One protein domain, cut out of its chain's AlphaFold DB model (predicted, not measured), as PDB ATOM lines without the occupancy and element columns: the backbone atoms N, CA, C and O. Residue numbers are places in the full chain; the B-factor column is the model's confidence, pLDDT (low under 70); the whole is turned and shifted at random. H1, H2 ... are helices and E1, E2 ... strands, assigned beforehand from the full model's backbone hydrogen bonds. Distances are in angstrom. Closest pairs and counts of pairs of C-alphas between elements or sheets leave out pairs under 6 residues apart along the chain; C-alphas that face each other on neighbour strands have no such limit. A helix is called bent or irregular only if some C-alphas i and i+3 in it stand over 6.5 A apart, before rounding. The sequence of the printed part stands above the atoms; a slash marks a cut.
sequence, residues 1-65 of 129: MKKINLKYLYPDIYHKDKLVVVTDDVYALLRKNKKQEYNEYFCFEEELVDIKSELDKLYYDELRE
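This is residues 1 to 65 of the 129 residues of the protein "Sigma-70 family RNA polymerase sigma factor" of Absiella sp. AM27-20 (UniProt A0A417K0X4). One long helix, H1, sticks out like a handle from a small head made of the two-stranded hairpin E1 and E2 and the loop of residues 6 to 18 that joins them. Residues 35 to 65 of H1 stand free, and this arm makes the length. The printed part has 65 residues with two named strands and then one named helix, in the order E1, E2, H1; the sheet E1 - E2 is antiparallel and the class is mostly helix. The whole is extended, with a radius of gyration of the C-alphas of 20.6 A and spans of 65 by 25 by 12 A.

E1 is residues 2 to 5, beginning at C-alpha 2 at (21.071, -24.641, -24.118). E2 is residues 19 to 22. H1 is residues 24 to 65, 61.6 A from its first C-alpha at (18.709, -27.977, -19.183) to its last at (54.315, -77.412, -27.989). H1 is neither bent nor irregular, but only just: C-alphas 41 and 44 are 6.1 A apart.

E1 and E2 form a hairpin of antiparallel neighbour strands, with 144 degrees between their directions. The C-alphas of Lys 3 and Val 21 face each other at 4.4 A. N 2 and O 22 are within hydrogen-bond range at 2.8 A, and N 20 and O 4 at 2.9 A. The closest C-alphas of E1 and H1 are those of Lys 2 and Asp 24, 6.4 A apart. In H1, 36 of 38 O i to N i+4 pairs are within hydrogen-bond range.

The C-alphas of Met 1 and Glu 65, the two farthest apart, are 65.2 A from each other. Without the stretch that stands free, the body has 34 residues and spans 25 by 18 by 9 A. The printed part has no cut. The link from E1 to E2 is long, with 13 residues, and the link from E2 to H1 is tight, with 1 residue. The mean pLDDT of the printed part is 74.0; residues 33 to 52 and residue 55 are under 70.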
ATOM      1  N   MET A   1      18.652 -23.104 -20.202       83.44
ATOM      2  CA  MET A   1      18.390 -23.330 -21.650       83.44
ATOM      3  C   MET A   1      19.711 -23.421 -22.405       83.44
ATOM      4  O   MET A   1      20.603 -22.614 -22.153       83.44
ATOM      5  N   LYS A   2      19.845 -24.367 -23.342       82.62
ATOM      6  CA  LYS A   2      21.071 -24.641 -24.118       82.62
ATOM      7  C   LYS A   2      20.765 -24.751 -25.609       82.62
ATOM      8  O   LYS A   2      19.706 -25.236 -25.979       82.62
ATOM      9  N   LYS A   3      21.698 -24.338 -26.471       85.31
ATOM     10  CA  LYS A   3      21.614 -24.552 -27.927       85.31
ATOM     11  C   LYS A   3      22.340 -25.842 -28.302       85.31
ATOM     12  O   LYS A   3      23.485 -26.032 -27.901       85.31
ATOM     13  N   ILE A   4      21.686 -26.698 -29.079       86.25
ATOM     14  CA  ILE A   4      22.253 -27.942 -29.615       86.25
ATOM     15  C   ILE A   4      22.088 -27.987 -31.130       86.25
ATOM     16  O   ILE A   4      21.132 -27.429 -31.660       86.25
ATOM     17  N   ASN A   5      23.007 -28.658 -31.823       87.81
ATOM     18  CA  ASN A   5      22.888 -28.919 -33.256       87.81
ATOM     19  C   ASN A   5      22.435 -30.365 -33.477       87.81
ATOM     20  O   ASN A   5      23.131 -31.300 -33.074       87.81
ATOM     21  N   LEU A   6      21.283 -30.544 -34.121       86.19
ATOM     22  CA  LEU A   6      20.692 -31.864 -34.342       86.19
ATOM     23  C   LEU A   6      21.483 -32.721 -35.336       86.19
ATOM     24  O   LEU A   6      21.449 -33.940 -35.211       86.19
ATOM     25  N   LYS A   7      22.264 -32.114 -36.239       85.50
ATOM     26  CA  LYS A   7      23.158 -32.841 -37.158       85.50
ATOM     27  C   LYS A   7      24.127 -33.768 -36.420       85.50
ATOM     28  O   LYS A   7      24.412 -34.860 -36.886       85.50
ATOM     29  N   TYR A   8      24.626 -33.352 -35.254       81.31
ATOM     30  CA  TYR A   8      25.585 -34.146 -34.474       81.31
ATOM     31  C   TYR A   8      24.944 -35.222 -33.595       81.31
ATOM     32  O   TYR A   8      25.659 -36.039 -33.008       81.31
ATOM     33  N   LEU A   9      23.627 -35.165 -33.410       79.38
ATOM     34  CA  LEU A   9      22.884 -36.124 -32.594       79.38
ATOM     35  C   LEU A   9      22.165 -37.151 -33.465       79.38
ATOM     36  O   LEU A   9      22.117 -38.310 -33.089       79.38
ATOM     37  N   TYR A  10      21.672 -36.736 -34.632       82.00
ATOM     38  CA  TYR A  10      20.934 -37.583 -35.566       82.00
ATOM     39  C   TYR A  10      21.397 -37.306 -37.009       82.00
ATOM     40  O   TYR A  10      20.643 -36.725 -37.798       82.00
ATOM     41  N   PRO A  11      22.650 -37.659 -37.359       81.69
ATOM     42  CA  PRO A  11      23.236 -37.358 -38.669       81.69
ATOM     43  C   PRO A  11      22.506 -38.038 -39.836       81.69
ATOM     44  O   PRO A  11      22.505 -37.496 -40.943       81.69
ATOM     45  N   ASP A  12      21.835 -39.164 -39.577       81.81
ATOM     46  CA  ASP A  12      21.059 -39.918 -40.572       81.81
ATOM     47  C   ASP A  12      19.754 -39.215 -40.971       81.81
ATOM     48  O   ASP A  12      19.207 -39.469 -42.039       81.81
ATOM     49  N   ILE A  13      19.261 -38.311 -40.121       87.50
ATOM     50  CA  ILE A  13      18.003 -37.578 -40.328       87.50
ATOM     51  C   ILE A  13      18.283 -36.115 -40.691       87.50
ATOM     52  O   ILE A  13      17.583 -35.513 -41.507       87.50
ATOM     53  N   TYR A  14      19.313 -35.513 -40.090       86.19
ATOM     54  CA  TYR A  14      19.673 -34.113 -40.296       86.19
ATOM     55  C   TYR A  14      21.049 -33.996 -40.946       86.19
ATOM     56  O   TYR A  14      22.071 -33.952 -40.270       86.19
ATOM     57  N   HIS A  15      21.079 -33.849 -42.268       87.56
ATOM     58  CA  HIS A  15      22.336 -33.722 -43.018       87.56
ATOM     59  C   HIS A  15      22.918 -32.291 -43.043       87.56
ATOM     60  O   HIS A  15      24.059 -32.080 -43.459       87.56
ATOM     61  N   LYS A  16      22.160 -31.288 -42.583       88.75
ATOM     62  CA  LYS A  16      22.575 -29.876 -42.482       88.75
ATOM     63  C   LYS A  16      22.449 -29.379 -41.045       88.75
ATOM     64  O   LYS A  16      21.672 -29.925 -40.265       88.75
ATOM     65  N   ASP A  17      23.207 -28.337 -40.715       88.94
ATOM     66  CA  ASP A  17      23.210 -27.765 -39.370       88.94
ATOM     67  C   ASP A  17      21.826 -27.230 -38.994       88.94
ATOM     68  O   ASP A  17      21.251 -26.390 -39.689       88.94
ATOM     69  N   LYS A  18      21.291 -27.730 -37.876       90.69
ATOM     70  CA  LYS A  18      19.983 -27.336 -37.344       90.69
ATOM     71  C   LYS A  18      20.099 -27.083 -35.851       90.69
ATOM     72  O   LYS A  18      20.126 -28.016 -35.047       90.69
ATOM     73  N   LEU A  19      20.180 -25.802 -35.494       88.31
ATOM     74  CA  LEU A  19      20.315 -25.347 -34.114       88.31
ATOM     75  C   LEU A  19      18.946 -25.235 -33.441       88.31
ATOM     76  O   LEU A  19      18.070 -24.523 -33.925       88.31
ATOM     77  N   VAL A  20      18.782 -25.909 -32.305       90.75
ATOM     78  CA  VAL A  20      17.559 -25.882 -31.491       90.75
ATOM     79  C   VAL A  20      17.914 -25.522 -30.054       90.75
ATOM     80  O   VAL A  20      18.952 -25.937 -29.535       90.75
ATOM     81  N   VAL A  21      17.062 -24.722 -29.412       90.44
ATOM     82  CA  VAL A  21      17.178 -24.394 -27.988       90.44
ATOM     83  C   VAL A  21      16.395 -25.427 -27.186       90.44
ATOM     84  O   VAL A  21      15.206 -25.618 -27.419       90.44
ATOM     85  N   VAL A  22      17.057 -26.071 -26.233       87.25
ATOM     86  CA  VAL A  22      16.473 -27.059 -25.324       87.25
ATOM     87  C   VAL A  22      16.590 -26.596 -23.871       87.25
ATOM     88  O   VAL A  22      17.416 -25.739 -23.533       87.25
ATOM     89  N   THR A  23      15.753 -27.145 -22.994       92.50
ATOM     90  CA  THR A  23      15.872 -26.957 -21.542       92.50
ATOM     91  C   THR A  23      17.081 -27.717 -20.994       92.50
ATOM     92  O   THR A  23      17.646 -28.583 -21.667       92.50
ATOM     93  N   ASP A  24      17.521 -27.363 -19.785       82.19
ATOM     94  CA  ASP A  24      18.709 -27.977 -19.183       82.19
ATOM     95  C   ASP A  24      18.479 -29.469 -18.861       82.19
ATOM     96  O   ASP A  24      19.380 -30.276 -19.084       82.19
ATOM     97  N   ASP A  25      17.254 -29.855 -18.489       86.25
ATOM     98  CA  ASP A  25      16.874 -31.257 -18.243       86.25
ATOM     99  C   ASP A  25      16.972 -32.115 -19.511       86.25
ATOM    100  O   ASP A  25      17.558 -33.200 -19.509       86.25
ATOM    101  N   VAL A  26      16.463 -31.597 -20.635       84.12
ATOM    102  CA  VAL A  26      16.543 -32.269 -21.940       84.12
ATOM    103  C   VAL A  26      17.998 -32.370 -22.399       84.12
ATOM    104  O   VAL A  26      18.419 -33.404 -22.916       84.12
ATOM    105  N   TYR A  27      18.801 -31.326 -22.172       82.50
ATOM    106  CA  TYR A  27      20.230 -31.351 -22.479       82.50
ATOM    107  C   TYR A  27      20.981 -32.422 -21.669       82.50
ATOM    108  O   TYR A  27      21.815 -33.145 -22.224       82.50
ATOM    109  N   ALA A  28      20.677 -32.548 -20.374       81.19
ATOM    110  CA  ALA A  28      21.278 -33.546 -19.493       81.19
ATOM    111  C   ALA A  28      20.904 -34.979 -19.908       81.19
ATOM    112  O   ALA A  28      21.779 -35.848 -19.972       81.19
ATOM    113  N   LEU A  29      19.637 -35.211 -20.266       81.25
ATOM    114  CA  LEU A  29      19.155 -36.513 -20.731       81.25
ATOM    115  C   LEU A  29      19.844 -36.943 -22.037       81.25
ATOM    116  O   LEU A  29      20.362 -38.056 -22.127       81.25
ATOM    117  N   LEU A  30      19.938 -36.034 -23.016       79.50
ATOM    118  CA  LEU A  30      20.623 -36.289 -24.290       79.50
ATOM    119  C   LEU A  30      22.104 -36.634 -24.089       79.50
ATOM    120  O   LEU A  30      22.632 -37.514 -24.764       79.50
ATOM    121  N   ARG A  31      22.787 -35.978 -23.142       73.00
ATOM    122  CA  ARG A  31      24.189 -36.280 -22.808       73.00
ATOM    123  C   ARG A  31      24.365 -37.641 -22.136       73.00
ATOM    124  O   ARG A  31      25.366 -38.300 -22.410       73.00
ATOM    125  N   LYS A  32      23.432 -38.049 -21.271       72.06
ATOM    126  CA  LYS A  32      23.480 -39.342 -20.574       72.06
ATOM    127  C   LYS A  32      23.257 -40.509 -21.539       72.06
ATOM    128  O   LYS A  32      24.063 -41.434 -21.535       72.06
ATOM    129  N   ASN A  33      22.258 -40.405 -22.417       62.81
ATOM    130  CA  ASN A  33      21.965 -41.431 -23.422       62.81
ATOM    131  C   ASN A  33      23.110 -41.590 -24.431       62.81
ATOM    132  O   ASN A  33      23.533 -42.710 -24.687       62.81
ATOM    133  N   LYS A  34      23.711 -40.483 -24.901       60.28
ATOM    134  CA  LYS A  34      24.867 -40.559 -25.813       60.28
ATOM    135  C   LYS A  34      26.058 -41.299 -25.200       60.28
ATOM    136  O   LYS A  34      26.833 -41.902 -25.925       60.28
ATOM    137  N   LYS A  35      26.223 -41.223 -23.874       56.12
ATOM    138  CA  LYS A  35      27.287 -41.916 -23.134       56.12
ATOM    139  C   LYS A  35      26.978 -43.406 -22.946       56.12
ATOM    140  O   LYS A  35      27.906 -44.198 -22.891       56.12
ATOM    141  N   GLN A  36      25.698 -43.773 -22.853       56.47
ATOM    142  CA  GLN A  36      25.259 -45.168 -22.784       56.47
ATOM    143  C   GLN A  36      25.382 -45.863 -24.140       56.47
ATOM    144  O   GLN A  36      26.003 -46.914 -24.183       56.47
ATOM    145  N   GLU A  37      24.932 -45.239 -25.236       56.56
ATOM    146  CA  GLU A  37      25.151 -45.769 -26.592       56.56
ATOM    147  C   GLU A  37      26.650 -45.915 -26.896       56.56
ATOM    148  O   GLU A  37      27.080 -46.955 -27.380       56.56
ATOM    149  N   TYR A  38      27.483 -44.924 -26.545       50.41
ATOM    150  CA  TYR A  38      28.935 -45.048 -26.739       50.41
ATOM    151  C   TYR A  38      29.547 -46.190 -25.922       50.41
ATOM    152  O   TYR A  38      30.427 -46.881 -26.419       50.41
ATOM    153  N   ASN A  39      29.093 -46.397 -24.683       44.75
ATOM    154  CA  ASN A  39      29.592 -47.485 -23.846       44.75
ATOM    155  C   ASN A  39      29.123 -48.859 -24.346       44.75
ATOM    156  O   ASN A  39      29.892 -49.806 -24.263       44.75
ATOM    157  N   GLU A  40      27.907 -48.973 -24.881       48.28
ATOM    158  CA  GLU A  40      27.412 -50.221 -25.472       48.28
ATOM    159  C   GLU A  40      28.194 -50.587 -26.737       48.28
ATOM    160  O   GLU A  40      28.594 -51.732 -26.880       48.28
ATOM    161  N   TYR A  41      28.505 -49.624 -27.611       46.81
ATOM    162  CA  TYR A  41      29.295 -49.889 -28.821       46.81
ATOM    163  C   TYR A  41      30.787 -50.148 -28.550       46.81
ATOM    164  O   TYR A  41      31.406 -50.903 -29.292       46.81
ATOM    165  N   PHE A  42      31.373 -49.559 -27.503       41.72
ATOM    166  CA  PHE A  42      32.802 -49.728 -27.193       41.72
ATOM    167  C   PHE A  42      33.096 -50.989 -26.358       41.72
ATOM    168  O   PHE A  42      34.155 -51.591 -26.508       41.72
ATOM    169  N   CYS A  43      32.150 -51.434 -25.518       49.09
ATOM    170  CA  CYS A  43      32.341 -52.599 -24.645       49.09
ATOM    171  C   CYS A  43      32.460 -53.923 -25.425       49.09
ATOM    172  O   CYS A  43      33.182 -54.815 -24.991       49.09
ATOM    173  N   PHE A  44      31.815 -54.046 -26.592       48.78
ATOM    174  CA  PHE A  44      31.940 -55.247 -27.430       48.78
ATOM    175  C   PHE A  44      33.273 -55.329 -28.184       48.78
ATOM    176  O   PHE A  44      33.728 -56.432 -28.456       48.78
ATOM    177  N   GLU A  45      33.908 -54.209 -28.541       50.91
ATOM    178  CA  GLU A  45      35.177 -54.242 -29.282       50.91
ATOM    179  C   GLU A  45      36.375 -54.543 -28.371       50.91
ATOM    180  O   GLU A  45      37.210 -55.363 -28.745       50.91
ATOM    181  N   GLU A  46      36.453 -53.953 -27.172       53.62
ATOM    182  CA  GLU A  46      37.543 -54.237 -26.217       53.62
ATOM    183  C   GLU A  46      37.517 -55.694 -25.722       53.62
ATOM    184  O   GLU A  46      38.545 -56.369 -25.759       53.62
ATOM    185  N   GLU A  47      36.346 -56.219 -25.345       51.88
ATOM    186  CA  GLU A  47      36.206 -57.607 -24.878       51.88
ATOM    187  C   GLU A  47      36.504 -58.620 -26.001       51.88
ATOM    188  O   GLU A  47      37.156 -59.639 -25.776       51.88
ATOM    189  N   LEU A  48      36.115 -58.319 -27.246       54.94
ATOM    190  CA  LEU A  48      36.428 -59.161 -28.405       54.94
ATOM    191  C   LEU A  48      37.924 -59.126 -28.766       54.94
ATOM    192  O   LEU A  48      38.466 -60.140 -29.211       54.94
ATOM    193  N   VAL A  49      38.598 -57.986 -28.581       59.50
ATOM    194  CA  VAL A  49      40.054 -57.857 -28.764       59.50
ATOM    195  C   VAL A  49      40.808 -58.663 -27.706       59.50
ATOM    196  O   VAL A  49      41.751 -59.372 -28.063       59.50
ATOM    197  N   ASP A  50      40.374 -58.625 -26.446       62.84
ATOM    198  CA  ASP A  50      40.983 -59.408 -25.367       62.84
ATOM    199  C   ASP A  50      40.766 -60.916 -25.560       62.84
ATOM    200  O   ASP A  50      41.730 -61.682 -25.505       62.84
ATOM    201  N   ILE A  51      39.549 -61.348 -25.914       60.72
ATOM    202  CA  ILE A  51      39.251 -62.756 -26.232       60.72
ATOM    203  C   ILE A  51      40.065 -63.227 -27.441       60.72
ATOM    204  O   ILE A  51      40.611 -64.331 -27.433       60.72
ATOM    205  N   LYS A  52      40.183 -62.400 -28.487       62.09
ATOM    206  CA  LYS A  52      41.009 -62.722 -29.655       62.09
ATOM    207  C   LYS A  52      42.487 -62.823 -29.278       62.09
ATOM    208  O   LYS A  52      43.146 -63.760 -29.706       62.09
ATOM    209  N   SER A  53      42.992 -61.916 -28.439       71.94
ATOM    210  CA  SER A  53      44.369 -61.969 -27.939       71.94
ATOM    211  C   SER A  53      44.636 -63.233 -27.122       71.94
ATOM    212  O   SER A  53      45.701 -63.835 -27.247       71.94
ATOM    213  N   GLU A  54      43.689 -63.646 -26.285       71.69
ATOM    214  CA  GLU A  54      43.803 -64.851 -25.466       71.69
ATOM    215  C   GLU A  54      43.709 -66.132 -26.308       71.69
ATOM    216  O   GLU A  54      44.503 -67.055 -26.114       71.69
ATOM    217  N   LEU A  55      42.830 -66.155 -27.314       69.75
ATOM    218  CA  LEU A  55      42.726 -67.251 -28.276       69.75
ATOM    219  C   LEU A  55      43.980 -67.364 -29.155       69.75
ATOM    220  O   LEU A  55      44.466 -68.470 -29.384       69.75
ATOM    221  N   ASP A  56      44.539 -66.233 -29.592       77.19
ATOM    222  CA  ASP A  56      45.798 -66.181 -30.337       77.19
ATOM    223  C   ASP A  56      46.951 -66.721 -29.477       77.19
ATOM    224  O   ASP A  56      47.734 -67.546 -29.943       77.19
ATOM    225  N   LYS A  57      47.044 -66.321 -28.198       80.75
ATOM    226  CA  LYS A  57      48.054 -66.850 -27.260       80.75
ATOM    227  C   LYS A  57      47.935 -68.362 -27.096       80.75
ATOM    228  O   LYS A  57      48.932 -69.056 -27.269       80.75
ATOM    229  N   LEU A  58      46.729 -68.866 -26.825       78.94
ATOM    230  CA  LEU A  58      46.487 -70.301 -26.680       78.94
ATOM    231  C   LEU A  58      46.863 -71.060 -27.959       78.94
ATOM    232  O   LEU A  58      47.535 -72.088 -27.898       78.94
ATOM    233  N   TYR A  59      46.499 -70.519 -29.123       80.75
ATOM    234  CA  TYR A  59      46.882 -71.075 -30.417       80.75
ATOM    235  C   TYR A  59      48.405 -71.131 -30.596       80.75
ATOM    236  O   TYR A  59      48.941 -72.161 -31.014       80.75
ATOM    237  N   TYR A  60      49.126 -70.054 -30.266       77.88
ATOM    238  CA  TYR A  60      50.585 -70.024 -30.362       77.88
ATOM    239  C   TYR A  60      51.262 -70.973 -29.370       77.88
ATOM    240  O   TYR A  60      52.261 -71.594 -29.738       77.88
ATOM    241  N   ASP A  61      50.730 -71.126 -28.158       83.44
ATOM    242  CA  ASP A  61      51.247 -72.066 -27.160       83.44
ATOM    243  C   ASP A  61      51.062 -73.520 -27.615       83.44
ATOM    244  O   ASP A  61      52.013 -74.305 -27.594       83.44
ATOM    245  N   GLU A  62      49.885 -73.874 -28.139       83.88
ATOM    246  CA  GLU A  62      49.648 -75.196 -28.731       83.88
ATOM    247  C   GLU A  62      50.558 -75.463 -29.939       83.88
ATOM    248  O   GLU A  62      51.150 -76.542 -30.064       83.88
ATOM    249  N   LEU A  63      50.705 -74.476 -30.827       81.06
ATOM    250  CA  LEU A  63      51.582 -74.568 -31.992       81.06
ATOM    251  C   LEU A  63      53.046 -74.759 -31.567       81.06
ATOM    252  O   LEU A  63      53.775 -75.547 -32.174       81.06
ATOM    253  N   ARG A  64      53.473 -74.055 -30.514       83.12
ATOM    254  CA  ARG A  64      54.818 -74.131 -29.939       83.12
ATOM    255  C   ARG A  64      55.094 -75.519 -29.366       83.12
ATOM    256  O   ARG A  64      56.107 -76.122 -29.726       83.12
ATOM    257  N   GLU A  65      54.199 -76.055 -28.543       86.25
ATOM    258  CA  GLU A  65      54.315 -77.412 -27.989       86.25
ATOM    259  C   GLU A  65      54.344 -78.481 -29.091       86.25
ATOM    260  O   GLU A  65      55.164 -79.411 -29.082       86.25
TER     261      GLU A  65